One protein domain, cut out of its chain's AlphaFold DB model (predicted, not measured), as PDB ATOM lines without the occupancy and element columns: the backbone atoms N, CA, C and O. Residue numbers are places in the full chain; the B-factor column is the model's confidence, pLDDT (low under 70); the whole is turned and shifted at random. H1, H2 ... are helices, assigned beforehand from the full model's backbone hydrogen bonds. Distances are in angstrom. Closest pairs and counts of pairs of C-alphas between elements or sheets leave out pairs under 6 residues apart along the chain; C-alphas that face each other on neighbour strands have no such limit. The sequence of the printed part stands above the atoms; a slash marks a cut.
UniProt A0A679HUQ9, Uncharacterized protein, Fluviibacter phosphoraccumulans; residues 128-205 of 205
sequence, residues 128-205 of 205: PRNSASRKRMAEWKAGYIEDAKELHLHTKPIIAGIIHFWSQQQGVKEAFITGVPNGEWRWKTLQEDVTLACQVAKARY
ATOM      1  N   PRO A 128     149.527 217.978 166.479       93.62
ATOM      2  CA  PRO A 128     148.956 217.859 165.141       93.62
ATOM      3  C   PRO A 128     148.589 216.410 164.804       93.62
ATOM      4  O   PRO A 128     149.374 215.496 165.059       93.62
ATOM      5  N   ARG A 129     147.449 216.184 164.139       92.12
ATOM      6  CA  ARG A 129     146.940 214.841 163.780       92.12
ATOM      7  C   ARG A 129     147.634 214.209 162.561       92.12
ATOM      8  O   ARG A 129     146.983 213.634 161.687       92.12
ATOM      9  N   ASN A 130     148.960 214.280 162.501       95.31
ATOM     10  CA  ASN A 130     149.769 213.641 161.461       95.31
ATOM     11  C   ASN A 130     150.366 212.299 161.935       95.31
ATOM     12  O   ASN A 130     150.276 211.930 163.108       95.31
ATOM     13  N   SER A 131     150.940 211.531 161.005       92.69
ATOM     14  CA  SER A 131     151.502 210.200 161.282       92.69
ATOM     15  C   SER A 131     152.670 210.241 162.274       92.69
ATOM     16  O   SER A 131     152.723 209.414 163.181       92.69
ATOM     17  N   ALA A 132     153.562 211.228 162.156       94.69
ATOM     18  CA  ALA A 132     154.712 211.386 163.045       94.69
ATOM     19  C   ALA A 132     154.296 211.668 164.500       94.69
ATOM     20  O   ALA A 132     154.863 211.105 165.435       94.69
ATOM     21  N   SER A 133     153.283 212.510 164.714       95.25
ATOM     22  CA  SER A 133     152.718 212.770 166.042       95.25
ATOM     23  C   SER A 133     152.028 211.541 166.624       95.25
ATOM     24  O   SER A 133     152.233 211.239 167.795       95.25
ATOM     25  N   ARG A 134     151.267 210.787 165.814       95.06
ATOM     26  CA  ARG A 134     150.645 209.529 166.263       95.06
ATOM     27  C   ARG A 134     151.681 208.494 166.696       95.06
ATOM     28  O   ARG A 134     151.470 207.839 167.711       95.06
ATOM     29  N   LYS A 135     152.796 208.377 165.965       96.62
ATOM     30  CA  LYS A 135     153.899 207.477 166.324       96.62
ATOM     31  C   LYS A 135     154.519 207.862 167.671       96.62
ATOM     32  O   LYS A 135     154.565 207.029 168.566       96.62
ATOM     33  N   ARG A 136     154.890 209.135 167.850       96.62
ATOM     34  CA  ARG A 136     155.435 209.632 169.128       96.62
ATOM     35  C   ARG A 136     154.458 209.427 170.285       96.62
ATOM     36  O   ARG A 136     154.847 208.983 171.355       96.62
ATOM     37  N   MET A 137     153.173 209.698 170.067       97.94
ATOM     38  CA  MET A 137     152.138 209.462 171.075       97.94
ATOM     39  C   MET A 137     152.038 207.981 171.465       97.94
ATOM     40  O   MET A 137     151.835 207.658 172.633       97.94
ATOM     41  N   ALA A 138     152.191 207.075 170.500       98.19
ATOM     42  CA  ALA A 138     152.196 205.647 170.773       98.19
ATOM     43  C   ALA A 138     153.408 205.213 171.614       98.19
ATOM     44  O   ALA A 138     153.238 204.417 172.534       98.19
ATOM     45  N   GLU A 139     154.589 205.778 171.351       97.94
ATOM     46  CA  GLU A 139     155.810 205.550 172.137       97.94
ATOM     47  C   GLU A 139     155.637 205.998 173.597       97.94
ATOM     48  O   GLU A 139     155.917 205.227 174.512       97.94
ATOM     49  N   TRP A 140     155.074 207.187 173.838       98.25
ATOM     50  CA  TRP A 140     154.798 207.672 175.198       98.25
ATOM     51  C   TRP A 140     153.787 206.804 175.956       98.25
ATOM     52  O   TRP A 140     153.991 206.482 177.126       98.25
ATOM     53  N   LYS A 141     152.704 206.383 175.291       98.62
ATOM     54  CA  LYS A 141     151.723 205.459 175.881       98.62
ATOM     55  C   LYS A 141     152.345 204.098 176.191       98.62
ATOM     56  O   LYS A 141     152.032 203.520 177.227       98.62
ATOM     57  N   ALA A 142     153.222 203.594 175.323       98.50
ATOM     58  CA  ALA A 142     153.954 202.354 175.565       98.50
ATOM     59  C   ALA A 142     154.896 202.477 176.773       98.50
ATOM     60  O   ALA A 142     154.879 201.592 177.625       98.50
ATOM     61  N   GLY A 143     155.626 203.592 176.895       98.06
ATOM     62  CA  GLY A 143     156.470 203.881 178.060       98.06
ATOM     63  C   GLY A 143     155.673 203.934 179.366       98.06
ATOM     64  O   GLY A 143     156.030 203.271 180.332       98.06
ATOM     65  N   TYR A 144     154.516 204.606 179.374       98.50
ATOM     66  CA  TYR A 144     153.611 204.594 180.531       98.50
ATOM     67  C   TYR A 144     153.187 203.173 180.935       98.50
ATOM     68  O   TYR A 144     153.136 202.844 182.119       98.50
ATOM     69  N   ILE A 145     152.850 202.331 179.953       98.44
ATOM     70  CA  ILE A 145     152.441 200.945 180.190       98.44
ATOM     71  C   ILE A 145     153.598 200.125 180.779       98.44
ATOM     72  O   ILE A 145     153.374 199.323 181.689       98.44
ATOM     73  N   GLU A 146     154.818 200.306 180.268       97.69
ATOM     74  CA  GLU A 146     156.013 199.658 180.810       97.69
ATOM     75  C   GLU A 146     156.262 200.081 182.257       97.69
ATOM     76  O   GLU A 146     156.338 199.219 183.133       97.69
ATOM     77  N   ASP A 147     156.295 201.385 182.524       97.25
ATOM     78  CA  ASP A 147     156.521 201.917 183.866       97.25
ATOM     79  C   ASP A 147     155.446 201.442 184.845       97.25
ATOM     80  O   ASP A 147     155.745 201.060 185.976       97.25
ATOM     81  N   ALA A 148     154.181 201.393 184.420       96.81
ATOM     82  CA  ALA A 148     153.105 200.864 185.248       96.81
ATOM     83  C   ALA A 148     153.331 199.397 185.640       96.81
ATOM     84  O   ALA A 148     152.965 199.001 186.752       96.81
ATOM     85  N   LYS A 149     153.939 198.595 184.757       94.12
ATOM     86  CA  LYS A 149     154.302 197.204 185.044       94.12
ATOM     87  C   LYS A 149     155.495 197.118 185.995       94.12
ATOM     88  O   LYS A 149     155.408 196.392 186.982       94.12
ATOM     89  N   GLU A 150     156.561 197.874 185.738       92.31
ATOM     90  CA  GLU A 150     157.769 197.903 186.583       92.31
ATOM     91  C   GLU A 150     157.484 198.431 187.995       92.31
ATOM     92  O   GLU A 150     158.062 197.980 188.980       92.31
ATOM     93  N   LEU A 151     156.525 199.345 188.128       92.88
ATOM     94  CA  LEU A 151     156.074 199.863 189.417       92.88
ATOM     95  C   LEU A 151     155.030 198.966 190.104       92.88
ATOM     96  O   LEU A 151     154.553 199.320 191.187       92.88
ATOM     97  N   HIS A 152     154.660 197.825 189.511       92.06
ATOM     98  CA  HIS A 152     153.607 196.915 189.983       92.06
ATOM     99  C   HIS A 152     152.251 197.607 190.217       92.06
ATOM    100  O   HIS A 152     151.520 197.300 191.165       92.06
ATOM    101  N   LEU A 153     151.918 198.579 189.366       93.75
ATOM    102  CA  LEU A 153     150.663 199.333 189.399       93.75
ATOM    103  C   LEU A 153     149.702 198.930 188.271       93.75
ATOM    104  O   LEU A 153     148.529 199.299 188.332       93.75
ATOM    105  N   HIS A 154     150.147 198.139 187.288       95.25
ATOM    106  CA  HIS A 154     149.373 197.763 186.096       95.25
ATOM    107  C   HIS A 154     148.056 197.034 186.389       95.25
ATOM    108  O   HIS A 154     147.116 197.152 185.611       95.25
ATOM    109  N   THR A 155     147.951 196.324 187.516       94.19
ATOM    110  CA  THR A 155     146.720 195.625 187.935       94.19
ATOM    111  C   THR A 155     145.815 196.454 188.849       94.19
ATOM    112  O   THR A 155     144.750 195.985 189.258       94.19
ATOM    113  N   LYS A 156     146.169 197.707 189.175       92.44
ATOM    114  CA  LYS A 156     145.229 198.598 189.870       92.44
ATOM    115  C   LYS A 156     144.056 198.939 188.948       92.44
ATOM    116  O   LYS A 156     144.321 199.390 187.841       92.44
ATOM    117  N   PRO A 157     142.788 198.866 189.399       92.50
ATOM    118  CA  PRO A 157     141.620 199.038 188.527       92.50
ATOM    119  C   PRO A 157     141.654 200.268 187.607       92.50
ATOM    120  O   PRO A 157     141.406 200.146 186.410       92.50
ATOM    121  N   ILE A 158     142.018 201.438 188.143       93.44
ATOM    122  CA  ILE A 158     142.081 202.684 187.364       93.44
ATOM    123  C   ILE A 158     143.196 202.673 186.307       93.44
ATOM    124  O   ILE A 158     143.000 203.171 185.205       93.44
ATOM    125  N   ILE A 159     144.341 202.057 186.616       96.56
ATOM    126  CA  ILE A 159     145.487 201.950 185.703       96.56
ATOM    127  C   ILE A 159     145.227 200.855 184.668       96.56
ATOM    128  O   ILE A 159     145.409 201.080 183.477       96.56
ATOM    129  N   ALA A 160     144.724 199.699 185.104       96.06
ATOM    130  CA  ALA A 160     144.364 198.578 184.246       96.06
ATOM    131  C   ALA A 160     143.384 199.009 183.145       96.06
ATOM    132  O   ALA A 160     143.579 198.655 181.988       96.06
ATOM    133  N   GLY A 161     142.383 199.838 183.470       96.50
ATOM    134  CA  GLY A 161     141.460 200.390 182.474       96.50
ATOM    135  C   GLY A 161     142.153 201.241 181.401       96.50
ATOM    136  O   GLY A 161     141.862 201.089 180.214       96.50
ATOM    137  N   ILE A 162     143.107 202.088 181.800       97.88
ATOM    138  CA  ILE A 162     143.908 202.906 180.872       97.88
ATOM    139  C   ILE A 162     144.760 202.006 179.973       97.88
ATOM    140  O   ILE A 162     144.723 202.149 178.750       97.88
ATOM    141  N   ILE A 163     145.486 201.051 180.568       98.25
ATOM    142  CA  ILE A 163     146.338 200.108 179.834       98.25
ATOM    143  C   ILE A 163     145.499 199.292 178.852       98.25
ATOM    144  O   ILE A 163     145.888 199.162 177.697       98.25
ATOM    145  N   HIS A 164     144.342 198.783 179.279       97.62
ATOM    146  CA  HIS A 164     143.444 198.004 178.432       97.62
ATOM    147  C   HIS A 164     142.961 198.807 177.220       97.62
ATOM    148  O   HIS A 164     142.937 198.286 176.109       97.62
ATOM    149  N   PHE A 165     142.606 200.081 177.413       97.75
ATOM    150  CA  PHE A 165     142.180 200.954 176.322       97.75
ATOM    151  C   PHE A 165     143.328 201.280 175.355       97.75
ATOM    152  O   PHE A 165     143.161 201.203 174.136       97.75
ATOM    153  N   TRP A 166     144.510 201.631 175.869       98.31
ATOM    154  CA  TRP A 166     145.671 201.935 175.029       98.31
ATOM    155  C   TRP A 166     146.251 200.700 174.342       98.31
ATOM    156  O   TRP A 166     146.754 200.827 173.227       98.31
ATOM    157  N   SER A 167     146.131 199.508 174.930       96.56
ATOM    158  CA  SER A 167     146.651 198.276 174.332       96.56
ATOM    159  C   SER A 167     145.900 197.821 173.083       96.56
ATOM    160  O   SER A 167     146.464 197.077 172.283       96.56
ATOM    161  N   GLN A 168     144.675 198.312 172.863       96.81
ATOM    162  CA  GLN A 168     143.938 198.084 171.614       96.81
ATOM    163  C   GLN A 168     144.499 198.899 170.437       96.81
ATOM    164  O   GLN A 168     144.136 198.669 169.285       96.81
ATOM    165  N   GLN A 169     145.372 199.876 170.700       97.50
ATOM    166  CA  GLN A 169     145.968 200.716 169.666       97.50
ATOM    167  C   GLN A 169     147.209 200.013 169.108       97.50
ATOM    168  O   GLN A 169     148.223 199.891 169.794       97.50
ATOM    169  N   GLN A 170     147.150 199.593 167.841       97.50
ATOM    170  CA  GLN A 170     148.223 198.820 167.203       97.50
ATOM    171  C   GLN A 170     149.599 199.501 167.309       97.50
ATOM    172  O   GLN A 170     150.581 198.850 167.657       97.50
ATOM    173  N   GLY A 171     149.661 200.823 167.115       98.00
ATOM    174  CA  GLY A 171     150.916 201.567 167.250       98.00
ATOM    175  C   GLY A 171     151.514 201.513 168.662       98.00
ATOM    176  O   GLY A 171     152.730 201.499 168.803       98.00
ATOM    177  N   VAL A 172     150.683 201.450 169.712       98.44
ATOM    178  CA  VAL A 172     151.150 201.353 171.108       98.44
ATOM    179  C   VAL A 172     151.748 199.973 171.367       98.44
ATOM    180  O   VAL A 172     152.818 199.869 171.958       98.44
ATOM    181  N   LYS A 173     151.094 198.914 170.875       98.25
ATOM    182  CA  LYS A 173     151.618 197.544 170.944       98.25
ATOM    183  C   LYS A 173     152.972 197.427 170.249       98.25
ATOM    184  O   LYS A 173     153.905 196.872 170.820       98.25
ATOM    185  N   GLU A 174     153.078 197.937 169.024       98.12
ATOM    186  CA  GLU A 174     154.322 197.903 168.248       98.12
ATOM    187  C   GLU A 174     155.444 198.670 168.952       98.12
ATOM    188  O   GLU A 174     156.556 198.152 169.082       98.12
ATOM    189  N   ALA A 175     155.138 199.867 169.464       98.19
ATOM    190  CA  ALA A 175     156.090 200.672 170.218       98.19
ATOM    191  C   ALA A 175     156.560 199.957 171.494       98.19
ATOM    192  O   ALA A 175     157.758 199.933 171.765       98.19
ATOM    193  N   PHE A 176     155.652 199.312 172.231       98.31
ATOM    194  CA  PHE A 176     156.004 198.526 173.412       98.31
ATOM    195  C   PHE A 176     156.906 197.342 173.052       98.31
ATOM    196  O   PHE A 176     157.970 197.177 173.632       98.31
ATOM    197  N   ILE A 177     156.516 196.516 172.077       97.94
ATOM    198  CA  ILE A 177     157.286 195.316 171.711       97.94
ATOM    199  C   ILE A 177     158.700 195.687 171.244       97.94
ATOM    200  O   ILE A 177     159.652 194.985 171.575       97.94
ATOM    201  N   THR A 178     158.829 196.790 170.505       97.00
ATOM    202  CA  THR A 178     160.115 197.267 169.977       97.00
ATOM    203  C   THR A 178     160.976 197.927 171.052       97.00
ATOM    204  O   THR A 178     162.191 197.745 171.056       97.00
ATOM    205  N   GLY A 179     160.367 198.705 171.951       93.44
ATOM    206  CA  GLY A 179     161.079 199.464 172.981       93.44
ATOM    207  C   GLY A 179     161.527 198.627 174.180       93.44
ATOM    208  O   GLY A 179     162.413 199.047 174.918       93.44
ATOM    209  N   VAL A 180     160.945 197.438 174.358       93.56
ATOM    210  CA  VAL A 180     161.075 196.658 175.588       93.56
ATOM    211  C   VAL A 180     161.854 195.353 175.364       93.56
ATOM    212  O   VAL A 180     161.482 194.549 174.505       93.56
ATOM    213  N   PRO A 181     162.879 195.041 176.186       91.31
ATOM    214  CA  PRO A 181     163.538 193.736 176.153       91.31
ATOM    215  C   PRO A 181     162.547 192.590 176.395       91.31
ATOM    216  O   PRO A 181     161.795 192.604 177.370       91.31
ATOM    217  N   ASN A 182     162.562 191.569 175.531       93.06
ATOM    218  CA  ASN A 182     161.558 190.491 175.521       93.06
ATOM    219  C   ASN A 182     160.113 191.015 175.387       93.06
ATOM    220  O   ASN A 182     159.184 190.469 175.995       93.06
ATOM    221  N   GLY A 183     159.929 192.082 174.603       93.81
ATOM    222  CA  GLY A 183     158.685 192.837 174.492       93.81
ATOM    223  C   GLY A 183     157.453 191.994 174.173       93.81
ATOM    224  O   GLY A 183     156.424 192.190 174.808       93.81
ATOM    225  N   GLU A 184     157.540 190.997 173.285       95.75
ATOM    226  CA  GLU A 184     156.394 190.127 172.963       95.75
ATOM    227  C   GLU A 184     155.888 189.327 174.170       95.75
ATOM    228  O   GLU A 184     154.692 189.316 174.473       95.75
ATOM    229  N   TRP A 185     156.803 188.684 174.899       94.81
ATOM    230  CA  TRP A 185     156.458 187.914 176.092       94.81
ATOM    231  C   TRP A 185     155.973 188.830 177.223       94.81
ATOM    232  O   TRP A 185     154.967 188.543 177.883       94.81
ATOM    233  N   ARG A 186     156.648 189.974 177.426       94.81
ATOM    234  CA  ARG A 186     156.237 190.975 178.423       94.81
ATOM    235  C   ARG A 186     154.869 191.566 178.087       94.81
ATOM    236  O   ARG A 186     154.094 191.801 179.013       94.81
ATOM    237  N   TRP A 187     154.556 191.758 176.808       96.69
ATOM    238  CA  TRP A 187     153.254 192.220 176.338       96.69
ATOM    239  C   TRP A 187     152.164 191.185 176.601       96.69
ATOM    240  O   TRP A 187     151.129 191.522 177.166       96.69
ATOM    241  N   LYS A 188     152.405 189.915 176.251       96.06
ATOM    242  CA  LYS A 188     151.442 188.830 176.478       96.06
ATOM    243  C   LYS A 188     151.053 188.717 177.956       96.06
ATOM    244  O   LYS A 188     149.876 188.822 178.283       96.06
ATOM    245  N   THR A 189     152.046 188.595 178.836       93.88
ATOM    246  CA  THR A 189     151.822 188.500 180.292       93.88
ATOM    247  C   THR A 189     151.120 189.737 180.851       93.88
ATOM    248  O   THR A 189     150.215 189.627 181.667       93.88
ATOM    249  N   LEU A 190     151.480 190.931 180.367       95.31
ATOM    250  CA  LEU A 190     150.799 192.170 180.746       95.31
ATOM    251  C   LEU A 190     149.307 192.146 180.371       95.31
ATOM    252  O   LEU A 190     148.479 192.572 181.170       95.31
ATOM    253  N   GLN A 191     148.961 191.697 179.161       96.69
ATOM    254  CA  GLN A 191     147.562 191.655 178.725       96.69
ATOM    255  C   GLN A 191     146.740 190.654 179.542       96.69
ATOM    256  O   GLN A 191     145.587 190.947 179.855       96.69
ATOM    257  N   GLU A 192     147.325 189.512 179.910       94.81
ATOM    258  CA  GLU A 192     146.700 188.526 180.802       94.81
ATOM    259  C   GLU A 192     146.378 189.159 182.168       94.81
ATOM    260  O   GLU A 192     145.216 189.163 182.586       94.81
ATOM    261  N   ASP A 193     147.368 189.800 182.798       93.38
ATOM    262  CA  ASP A 193     147.223 190.475 184.094       93.38
ATOM    263  C   ASP A 193     146.166 191.590 184.061       93.38
ATOM    264  O   ASP A 193     145.296 191.682 184.931       93.38
ATOM    265  N   VAL A 194     146.235 192.461 183.049       95.31
ATOM    266  CA  VAL A 194     145.344 193.621 182.897       95.31
ATOM    267  C   VAL A 194     143.913 193.174 182.619       95.31
ATOM    268  O   VAL A 194     142.976 193.720 183.201       95.31
ATOM    269  N   THR A 195     143.722 192.160 181.771       95.00
ATOM    270  CA  THR A 195     142.389 191.624 181.468       95.00
ATOM    271  C   THR A 195     141.738 191.054 182.722       95.00
ATOM    272  O   THR A 195     140.588 191.389 183.017       95.00
ATOM    273  N   LEU A 196     142.482 190.259 183.497       93.12
ATOM    274  CA  LEU A 196     142.006 189.726 184.770       93.12
ATOM    275  C   LEU A 196     141.658 190.855 185.750       93.12
ATOM    276  O   LEU A 196     140.576 190.856 186.337       93.12
ATOM    277  N   ALA A 197     142.531 191.856 185.888       92.56
ATOM    278  CA  ALA A 197     142.291 193.003 186.760       92.56
ATOM    279  C   ALA A 197     141.024 193.784 186.366       92.56
ATOM    280  O   ALA A 197     140.223 194.140 187.233       92.56
ATOM    281  N   CYS A 198     140.798 194.007 185.067       94.00
ATOM    282  CA  CYS A 198     139.584 194.647 184.563       94.00
ATOM    283  C   CYS A 198     138.323 193.810 184.829       94.00
ATOM    284  O   CYS A 198     137.288 194.380 185.172       94.00
ATOM    285  N   GLN A 199     138.385 192.482 184.699       93.62
ATOM    286  CA  GLN A 199     137.259 191.592 185.018       93.62
ATOM    287  C   GLN A 199     136.914 191.630 186.510       93.62
ATOM    288  O   GLN A 199     135.754 191.817 186.868       93.62
ATOM    289  N   VAL A 200     137.923 191.531 187.381       90.75
ATOM    290  CA  VAL A 200     137.740 191.633 188.837       90.75
ATOM    291  C   VAL A 200     137.172 192.997 189.226       90.75
ATOM    292  O   VAL A 200     136.302 193.070 190.088       90.75
ATOM    293  N   ALA A 201     137.630 194.079 188.591       90.75
ATOM    294  CA  ALA A 201     137.094 195.415 188.833       90.75
ATOM    295  C   ALA A 201     135.614 195.521 188.436       90.75
ATOM    296  O   ALA A 201     134.822 196.018 189.227       90.75
ATOM    297  N   LYS A 202     135.233 195.000 187.261       91.69
ATOM    298  CA  LYS A 202     133.834 194.960 186.799       91.69
ATOM    299  C   LYS A 202     132.922 194.107 187.680       91.69
ATOM    300  O   LYS A 202     131.733 194.350 187.710       91.69
ATOM    301  N   ALA A 203     133.448 193.089 188.358       91.06
ATOM    302  CA  ALA A 203     132.651 192.264 189.266       91.06
ATOM    303  C   ALA A 203     132.403 192.932 190.632       91.06
ATOM    304  O   ALA A 203     131.568 192.464 191.400       91.06
ATOM    305  N   ARG A 204     133.164 193.983 190.970       86.25
ATOM    306  CA  ARG A 204     133.075 194.688 192.259       86.25
ATOM    307  C   ARG A 204     132.156 195.910 192.237       86.25
ATOM    308  O   ARG A 204     131.763 196.349 193.314       86.25
ATOM    309  N   TYR A 205     131.884 196.465 191.059       79.12
ATOM    310  CA  TYR A 205     131.074 197.666 190.838       79.12
ATOM    311  C   TYR A 205     129.928 197.339 189.892       79.12
ATOM    312  O   TYR A 205     128.831 197.893 190.106       79.12
TER     313      TYR A 205
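Overview. This is residues 128 to 205 of the 205 residues of an uncharacterized protein of Fluviibacter phosphoraccumulans (UniProt A0A679HUQ9). Two long helices, H1 and H4, draw near each other at Lys 149 and Leu 190 and spread from there as a wide V, with the short helix H2 packed on H4 between the arms. The short helix H3 crosses H1 at Ala 138 and Val 172 and makes a corner with the beginning of H4, while residues 128 to 133 stick out. The printed part has 78 residues, with four named helices in the order H1, H2, H3, H4 and no named strand, and its class is all helix. It is compact, with a radius of gyration of the C-alphas of 12.7 A and spans of 40 by 28 by 19 A.

Along the chain. H1 is residues 131 to 150, 28.8 A from first to last C-alpha, and begins with C-alpha 131 at (151.502, 210.200, 161.282). H2 is residues 157 to 167, 15.1 A long, with C-alpha 157 at (141.620, 199.038, 188.527). H3 is residues 170 to 179, 14.1 A long. H4, the longest helix, is residues 183 to 204, 31.2 A long, and ends with C-alpha 204 at (133.075, 194.688, 192.259).

Arrangement. H1 and H2 form a helical hairpin, two helices that follow each other and run opposite ways. They only just touch, with 3 pairs of C-alphas within 8 A, and H1 does so with residues 141 to 148 alone; the closest C-alphas, of Ile 145 and Ile 163, are 6.2 A apart. Their tilt of 37 degrees is only just steep. H1 touches H3, the closest C-alphas being those of Ala 138 and Val 172, 4.4 A apart. These two run the same way at a steep tilt of 61 degrees. H1 and H4 are close but not clearly touching, with the closest C-alphas, of Lys 149 and Leu 190, 7.5 A apart; at 72 degrees they are only just about perpendicular. H2 touches residues 191 to 201 of H4, opposite ways at a steep tilt of 46 degrees, with the closest C-alphas, of Ala 160 and Val 194, 5.2 A apart. H3 touches residues 183 to 187 of H4, opposite ways at a steep tilt of 52 degrees; the closest C-alphas, of Ile 177 and Gly 183, are 4.0 A apart. In H1, H3 and H4 every O i to N i+4 pair is within hydrogen-bond range; in H2 it is 6 of 7.

Size, cuts and confidence. The two C-alphas farthest apart, of Ala 132 and Arg 204, are 40.0 A apart. The printed part has no cut and ends at Tyr 205, the chain's last residue. The links from H2 to H3 and from H3 to H4 are tight, and the link from H1 to H2 is short. The mean pLDDT of the printed part is 95.2, and no printed residue is under 70.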